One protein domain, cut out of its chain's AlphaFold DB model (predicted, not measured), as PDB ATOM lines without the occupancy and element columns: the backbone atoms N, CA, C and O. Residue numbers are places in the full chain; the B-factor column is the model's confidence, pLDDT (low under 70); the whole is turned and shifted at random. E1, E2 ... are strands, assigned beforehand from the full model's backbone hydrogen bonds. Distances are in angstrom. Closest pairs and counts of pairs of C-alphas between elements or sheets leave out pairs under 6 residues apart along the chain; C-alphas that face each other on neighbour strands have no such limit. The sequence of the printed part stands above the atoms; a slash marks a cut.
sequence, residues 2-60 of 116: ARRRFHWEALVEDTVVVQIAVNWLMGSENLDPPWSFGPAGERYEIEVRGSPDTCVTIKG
ATOM      1  N   ALA A   2     145.043 118.456  77.618       85.94
ATOM      2  CA  ALA A   2     144.494 119.378  78.608       85.94
ATOM      3  C   ALA A   2     145.258 119.295  79.927       85.94
ATOM      4  O   ALA A   2     145.782 118.243  80.293       85.94
ATOM      5  N   ARG A   3     145.290 120.411  80.656       89.12
ATOM      6  CA  ARG A   3     145.916 120.486  81.971       89.12
ATOM      7  C   ARG A   3     145.107 121.285  82.966       89.12
ATOM      8  O   ARG A   3     144.441 122.250  82.599       89.12
ATOM      9  N   ARG A   4     145.250 120.931  84.241       91.94
ATOM     10  CA  ARG A   4     144.701 121.700  85.351       91.94
ATOM     11  C   ARG A   4     145.623 121.631  86.564       91.94
ATOM     12  O   ARG A   4     146.111 120.562  86.920       91.94
ATOM     13  N   ARG A   5     145.829 122.779  87.206       93.50
ATOM     14  CA  ARG A   5     146.463 122.904  88.520       93.50
ATOM     15  C   ARG A   5     145.543 123.725  89.405       93.50
ATOM     16  O   ARG A   5     145.109 124.796  88.993       93.50
ATOM     17  N   PHE A   6     145.245 123.217  90.584       96.25
ATOM     18  CA  PHE A   6     144.517 123.936  91.625       96.25
ATOM     19  C   PHE A   6     144.912 123.363  92.979       96.25
ATOM     20  O   PHE A   6     145.500 122.281  93.058       96.25
ATOM     21  N   HIS A   7     144.594 124.093  94.035       97.81
ATOM     22  CA  HIS A   7     144.727 123.609  95.394       97.81
ATOM     23  C   HIS A   7     143.547 124.087  96.234       97.81
ATOM     24  O   HIS A   7     142.810 124.988  95.831       97.81
ATOM     25  N   TRP A   8     143.405 123.471  97.397       98.38
ATOM     26  CA  TRP A   8     142.568 123.941  98.486       98.38
ATOM     27  C   TRP A   8     143.430 124.144  99.716       98.38
ATOM     28  O   TRP A   8     144.365 123.377  99.952       98.38
ATOM     29  N   GLU A   9     143.076 125.151 100.496       98.25
ATOM     30  CA  GLU A   9     143.674 125.443 101.789       98.25
ATOM     31  C   GLU A   9     142.591 125.293 102.854       98.25
ATOM     32  O   GLU A   9     141.461 125.752 102.675       98.25
ATOM     33  N   ALA A  10     142.933 124.627 103.952       97.94
ATOM     34  CA  ALA A  10     142.143 124.634 105.171       97.94
ATOM     35  C   ALA A  10     142.882 125.472 106.213       97.94
ATOM     36  O   ALA A  10     144.069 125.253 106.476       97.94
ATOM     37  N   LEU A  11     142.163 126.438 106.776       98.38
ATOM     38  CA  LEU A  11     142.696 127.425 107.699       98.38
ATOM     39  C   LEU A  11     142.126 127.202 109.103       98.38
ATOM     40  O   LEU A  11     140.965 126.816 109.257       98.38
ATOM     41  N   VAL A  12     142.942 127.478 110.115       97.88
ATOM     42  CA  VAL A  12     142.498 127.735 111.489       97.88
ATOM     43  C   VAL A  12     142.778 129.207 111.749       97.88
ATOM     44  O   VAL A  12     143.933 129.628 111.695       97.88
ATOM     45  N   GLU A  13     141.716 129.986 111.969       96.38
ATOM     46  CA  GLU A  13     141.778 131.454 111.910       96.38
ATOM     47  C   GLU A  13     142.372 131.898 110.559       96.38
ATOM     48  O   GLU A  13     141.861 131.492 109.515       96.38
ATOM     49  N   ASP A  14     143.469 132.657 110.567       96.69
ATOM     50  CA  ASP A  14     144.166 133.117 109.359       96.69
ATOM     51  C   ASP A  14     145.387 132.248 108.995       96.69
ATOM     52  O   ASP A  14     146.158 132.579 108.092       96.69
ATOM     53  N   THR A  15     145.590 131.122 109.690       97.44
ATOM     54  CA  THR A  15     146.742 130.237 109.469       97.44
ATOM     55  C   THR A  15     146.349 129.029 108.626       97.44
ATOM     56  O   THR A  15     145.534 128.209 109.048       97.44
ATOM     57  N   VAL A  16     146.967 128.864 107.451       97.75
ATOM     58  CA  VAL A  16     146.834 127.647 106.629       97.75
ATOM     59  C   VAL A  16     147.504 126.475 107.346       97.75
ATOM     60  O   VAL A  16     148.718 126.478 107.549       97.75
ATOM     61  N   VAL A  17     146.722 125.457 107.706       97.94
ATOM     62  CA  VAL A  17     147.211 124.252 108.405       97.94
ATOM     63  C   VAL A  17     147.259 123.018 107.508       97.94
ATOM     64  O   VAL A  17     148.027 122.096 107.768       97.94
ATOM     65  N   VAL A  18     146.460 122.993 106.438       97.94
ATOM     66  CA  VAL A  18     146.469 121.921 105.436       97.94
ATOM     67  C   VAL A  18     146.347 122.539 104.051       97.94
ATOM     68  O   VAL A  18     145.460 123.354 103.810       97.94
ATOM     69  N   GLN A  19     147.192 122.097 103.123       98.06
ATOM     70  CA  GLN A  19     147.067 122.413 101.704       98.06
ATOM     71  C   GLN A  19     146.985 121.116 100.899       98.06
ATOM     72  O   GLN A  19     147.821 120.227 101.040       98.06
ATOM     73  N   ILE A  20     145.994 121.021 100.015       97.81
ATOM     74  CA  ILE A  20     145.813 119.885  99.107       97.81
ATOM     75  C   ILE A  20     145.933 120.409  97.685       97.81
ATOM     76  O   ILE A  20     145.082 121.172  97.239       97.81
ATOM     77  N   ALA A  21     146.972 119.999  96.959       97.00
ATOM     78  CA  ALA A  21     147.196 120.415  95.578       97.00
ATOM     79  C   ALA A  21     146.957 119.264  94.599       97.00
ATOM     80  O   ALA A  21     147.373 118.130  94.830       97.00
ATOM     81  N   VAL A  22     146.336 119.573  93.461       95.81
ATOM     82  CA  VAL A  22     146.104 118.619  92.374       95.81
ATOM     83  C   VAL A  22     146.714 119.159  91.093       95.81
ATOM     84  O   VAL A  22     146.419 120.270  90.647       95.81
ATOM     85  N   ASN A  23     147.552 118.330  90.478       94.00
ATOM     86  CA  ASN A  23     148.075 118.533  89.137       94.00
ATOM     87  C   ASN A  23     147.516 117.427  88.249       94.00
ATOM     88  O   ASN A  23     147.859 116.262  88.425       94.00
ATOM     89  N   TRP A  24     146.660 117.791  87.302       91.25
ATOM     90  CA  TRP A  24     146.043 116.849  86.381       91.25
ATOM     91  C   TRP A  24     146.454 117.156  84.947       91.25
ATOM     92  O   TRP A  24     146.341 118.303  84.506       91.25
ATOM     93  N   LEU A  25     146.906 116.126  84.231       89.56
ATOM     94  CA  LEU A  25     147.395 116.201  82.858       89.56
ATOM     95  C   LEU A  25     146.749 115.104  82.009       89.56
ATOM     96  O   LEU A  25     146.850 113.927  82.339       89.56
ATOM     97  N   MET A  26     146.131 115.486  80.892       87.00
ATOM     98  CA  MET A  26     145.649 114.569  79.858       87.00
ATOM     99  C   MET A  26     146.478 114.755  78.591       87.00
ATOM    100  O   MET A  26     146.170 115.618  77.762       87.00
ATOM    101  N   GLY A  27     147.517 113.917  78.504       82.69
ATOM    102  CA  GLY A  27     148.549 113.894  77.472       82.69
ATOM    103  C   GLY A  27     149.358 115.191  77.375       82.69
ATOM    104  O   GLY A  27     148.913 116.264  77.767       82.69
ATOM    105  N   SER A  28     150.593 115.093  76.896       82.38
ATOM    106  CA  SER A  28     151.546 116.214  76.883       82.38
ATOM    107  C   SER A  28     151.788 116.805  75.492       82.38
ATOM    108  O   SER A  28     152.360 117.886  75.379       82.38
ATOM    109  N   GLU A  29     151.353 116.119  74.437       84.25
ATOM    110  CA  GLU A  29     151.534 116.557  73.051       84.25
ATOM    111  C   GLU A  29     150.759 117.855  72.774       84.25
ATOM    112  O   GLU A  29     149.659 118.059  73.276       84.25
ATOM    113  N   ASN A  30     151.288 118.744  71.937       87.75
ATOM    114  CA  ASN A  30     150.567 119.949  71.498       87.75
ATOM    115  C   ASN A  30     150.120 120.896  72.638       87.75
ATOM    116  O   ASN A  30     149.186 121.678  72.458       87.75
ATOM    117  N   LEU A  31     150.748 120.823  73.818       88.38
ATOM    118  CA  LEU A  31     150.624 121.853  74.849       88.38
ATOM    119  C   LEU A  31     151.651 122.956  74.582       88.38
ATOM    120  O   LEU A  31     152.843 122.669  74.498       88.38
ATOM    121  N   ASP A  32     151.183 124.200  74.502       88.94
ATOM    122  CA  ASP A  32     152.026 125.391  74.397       88.94
ATOM    123  C   ASP A  32     151.642 126.406  75.496       88.94
ATOM    124  O   ASP A  32     150.500 126.879  75.518       88.94
ATOM    125  N   PRO A  33     152.530 126.692  76.468       88.75
ATOM    126  CA  PRO A  33     153.849 126.083  76.651       88.75
ATOM    127  C   PRO A  33     153.765 124.592  77.036       88.75
ATOM    128  O   PRO A  33     152.763 124.163  77.630       88.75
ATOM    129  N   PRO A  34     154.821 123.798  76.762       88.88
ATOM    130  CA  PRO A  34     154.858 122.393  77.145       88.88
ATOM    131  C   PRO A  34     154.765 122.248  78.665       88.88
ATOM    132  O   PRO A  34     155.337 123.029  79.427       88.88
ATOM    133  N   TRP A  35     154.059 121.213  79.121       89.25
ATOM    134  CA  TRP A  35     153.926 120.911  80.543       89.25
ATOM    135  C   TRP A  35     154.178 119.433  80.820       89.25
ATOM    136  O   TRP A  35     153.699 118.554  80.106       89.25
ATOM    137  N   SER A  36     154.934 119.175  81.881       89.44
ATOM    138  CA  SER A  36     155.235 117.838  82.379       89.44
ATOM    139  C   SER A  36     155.302 117.851  83.905       89.44
ATOM    140  O   SER A  36     155.378 118.908  84.539       89.44
ATOM    141  N   PHE A  37     155.313 116.664  84.508       90.31
ATOM    142  CA  PHE A  37     155.521 116.495  85.949       90.31
ATOM    143  C   PHE A  37     157.000 116.587  86.371       90.31
ATOM    144  O   PHE A  37     157.336 116.306  87.524       90.31
ATOM    145  N   GLY A  38     157.883 116.987  85.448       90.56
ATOM    146  CA  GLY A  38     159.327 117.029  85.661       90.56
ATOM    147  C   GLY A  38     159.953 115.638  85.849       90.56
ATOM    148  O   GLY A  38     159.289 114.621  85.639       90.56
ATOM    149  N   PRO A  39     161.228 115.577  86.278       91.62
ATOM    150  CA  PRO A  39     161.974 114.320  86.420       91.62
ATOM    151  C   PRO A  39     161.352 113.335  87.416       91.62
ATOM    152  O   PRO A  39     161.523 112.127  87.297       91.62
ATOM    153  N   ALA A  40     160.620 113.845  88.408       90.00
ATOM    154  CA  ALA A  40     159.985 113.020  89.427       90.00
ATOM    155  C   ALA A  40     158.725 112.291  88.923       90.00
ATOM    156  O   ALA A  40     158.301 111.334  89.578       90.00
ATOM    157  N   GLY A  41     158.164 112.702  87.781       92.00
ATOM    158  CA  GLY A  41     156.991 112.078  87.176       92.00
ATOM    159  C   GLY A  41     155.723 112.189  88.028       92.00
ATOM    160  O   GLY A  41     155.653 112.954  88.995       92.00
ATOM    161  N   GLU A  42     154.711 111.415  87.647       92.38
ATOM    162  CA  GLU A  42     153.435 111.318  88.356       92.38
ATOM    163  C   GLU A  42     153.609 110.649  89.726       92.38
ATOM    164  O   GLU A  42     154.299 109.636  89.860       92.38
ATOM    165  N   ARG A  43     152.985 111.224  90.758       94.06
ATOM    166  CA  ARG A  43     153.089 110.756  92.144       94.06
ATOM    167  C   ARG A  43     152.034 111.401  93.034       94.06
ATOM    168  O   ARG A  43     151.483 112.444  92.684       94.06
ATOM    169  N   TYR A  44     151.817 110.794  94.192       94.56
ATOM    170  CA  TYR A  44     151.135 111.415  95.322       94.56
ATOM    171  C   TYR A  44     152.175 111.719  96.392       94.56
ATOM    172  O   TYR A  44     153.012 110.867  96.693       94.56
ATOM    173  N   GLU A  45     152.129 112.926  96.941       96.38
ATOM    174  CA  GLU A  45     153.051 113.394  97.973       96.38
ATOM    175  C   GLU A  45     152.240 113.869  99.170       96.38
ATOM    176  O   GLU A  45     151.251 114.589  99.014       96.38
ATOM    177  N   ILE A  46     152.651 113.428 100.354       98.00
ATOM    178  CA  ILE A  46     152.071 113.827 101.632       98.00
ATOM    179  C   ILE A  46     153.234 114.271 102.507       98.00
ATOM    180  O   ILE A  46     154.141 113.485 102.779       98.00
ATOM    181  N   GLU A  47     153.202 115.525 102.935       98.00
ATOM    182  CA  GLU A  47     154.182 116.113 103.842       98.00
ATOM    183  C   GLU A  47     153.461 116.529 105.125       98.00
ATOM    184  O   GLU A  47     152.428 117.197 105.080       98.00
ATOM    185  N   VAL A  48     154.008 116.122 106.265       98.06
ATOM    186  CA  VAL A  48     153.560 116.539 107.592       98.06
ATOM    187  C   VAL A  48     154.726 117.257 108.249       98.06
ATOM    188  O   VAL A  48     155.769 116.647 108.491       98.06
ATOM    189  N   ARG A  49     154.548 118.552 108.521       97.50
ATOM    190  CA  ARG A  49     155.536 119.382 109.216       97.50
ATOM    191  C   ARG A  49     155.236 119.416 110.706       97.50
ATOM    192  O   ARG A  49     154.103 119.684 111.101       97.50
ATOM    193  N   GLY A  50     156.238 119.137 111.524       95.31
ATOM    194  CA  GLY A  50     156.090 119.001 112.964       95.31
ATOM    195  C   GLY A  50     157.379 118.514 113.609       95.31
ATOM    196  O   GLY A  50     158.469 118.978 113.299       95.31
ATOM    197  N   SER A  51     157.260 117.579 114.547       95.88
ATOM    198  CA  SER A  51     158.417 117.004 115.231       95.88
ATOM    199  C   SER A  51     158.238 115.490 115.387       95.88
ATOM    200  O   SER A  51     157.572 115.071 116.337       95.88
ATOM    201  N   PRO A  52     158.823 114.657 114.502       96.31
ATOM    202  CA  PRO A  52     159.652 115.022 113.348       96.31
ATOM    203  C   PRO A  52     158.832 115.406 112.108       96.31
ATOM    204  O   PRO A  52     157.694 114.967 111.936       96.31
ATOM    205  N   ASP A  53     159.459 116.148 111.198       98.06
ATOM    206  CA  ASP A  53     158.957 116.283 109.830       98.06
ATOM    207  C   ASP A  53     158.936 114.915 109.136       98.06
ATOM    208  O   ASP A  53     159.873 114.120 109.250       98.06
ATOM    209  N   THR A  54     157.856 114.633 108.407       98.19
ATOM    210  CA  THR A  54     157.647 113.353 107.721       98.19
ATOM    211  C   THR A  54     157.151 113.585 106.299       98.19
ATOM    212  O   THR A  54     156.251 114.388 106.067       98.19
ATOM    213  N   CYS A  55     157.699 112.840 105.336       97.75
ATOM    214  CA  CYS A  55     157.263 112.871 103.943       97.75
ATOM    215  C   CYS A  55     157.035 111.452 103.414       97.75
ATOM    216  O   CYS A  55     157.846 110.551 103.636       97.75
ATOM    217  N   VAL A  56     155.932 111.266 102.692       97.88
ATOM    218  CA  VAL A  56     155.567 110.019 102.016       97.88
ATOM    219  C   VAL A  56     155.326 110.312 100.542       97.88
ATOM    220  O   VAL A  56     154.567 111.212 100.188       97.88
ATOM    221  N   THR A  57     155.952 109.523  99.669       96.62
ATOM    222  CA  THR A  57     155.726 109.573  98.220       96.62
ATOM    223  C   THR A  57     155.227 108.225  97.720       96.62
ATOM    224  O   THR A  57     155.862 107.198  97.947       96.62
ATOM    225  N   ILE A  58     154.114 108.236  96.988       94.25
ATOM    226  CA  ILE A  58     153.503 107.046  96.387       94.25
ATOM    227  C   ILE A  58     153.598 107.158  94.863       94.25
ATOM    228  O   ILE A  58     153.192 108.165  94.275       94.25
ATOM    229  N   LYS A  59     154.128 106.111  94.217       93.12
ATOM    230  CA  LYS A  59     154.301 106.002  92.758       93.12
ATOM    231  C   LYS A  59     153.806 104.654  92.237       93.12
ATOM    232  O   LYS A  59     153.656 103.705  93.001       93.12
ATOM    233  N   GLY A  60     153.612 104.567  90.920       88.44
ATOM    234  CA  GLY A  60     153.312 103.309  90.228       88.44
ATOM    235  C   GLY A  60     151.822 103.001  90.091       88.44
ATOM    236  O   GLY A  60     151.458 101.909  89.667       88.44
TER     237      GLY A  60
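Overview. This is residues 2 to 60 of the 116 residues of the protein "Dihydrodipicolinate reductase" of Mycobacterium tuberculosis (UniProt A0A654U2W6). A long two-stranded hairpin, E1 and E2, lies side by side with a shorter one, E3 and E4, E2 next to E3 across a gap, and a long loop joins them. The printed part has 59 residues, with no named helix and four strands in the order E1, E2, E3, E4; both sheets are antiparallel. It is all strand, loose, with a radius of gyration of the C-alphas of 14.8 A, and spans 43 by 26 by 15 A.

Arrangement. E1, residues 2 to 12, and E2, residues 15 to 26, form an antiparallel hairpin at 168 degrees, with N 8 and O 20 within hydrogen-bond range at 2.9 A. E2 bends by 53 degrees at residue 18. E2 and E3, residues 44 to 48, are near each other, with 10 pairs of C-alphas within 10 A. E3 and E4, residues 54 to 58, form an antiparallel hairpin at 171 degrees, with N 46 and O 56 at 2.9 A. E1 is apart from E3 and E4.

Along the chain. E1 runs 34.0 A from C-alpha 2 at (144.494, 119.378, 78.608), and E2 33.5 A. E3 measures 13.5 A; E4, 13.6 A, ends at C-alpha 58, (153.503, 107.046, 96.387).

Size, cuts and confidence. The farthest C-alphas, of Asn 30 and Ser 51, are 44.5 A apart. The printed part has no cut. The link E2 to E3, residues 27 to 43, is long. No printed residue is under 70 in pLDDT.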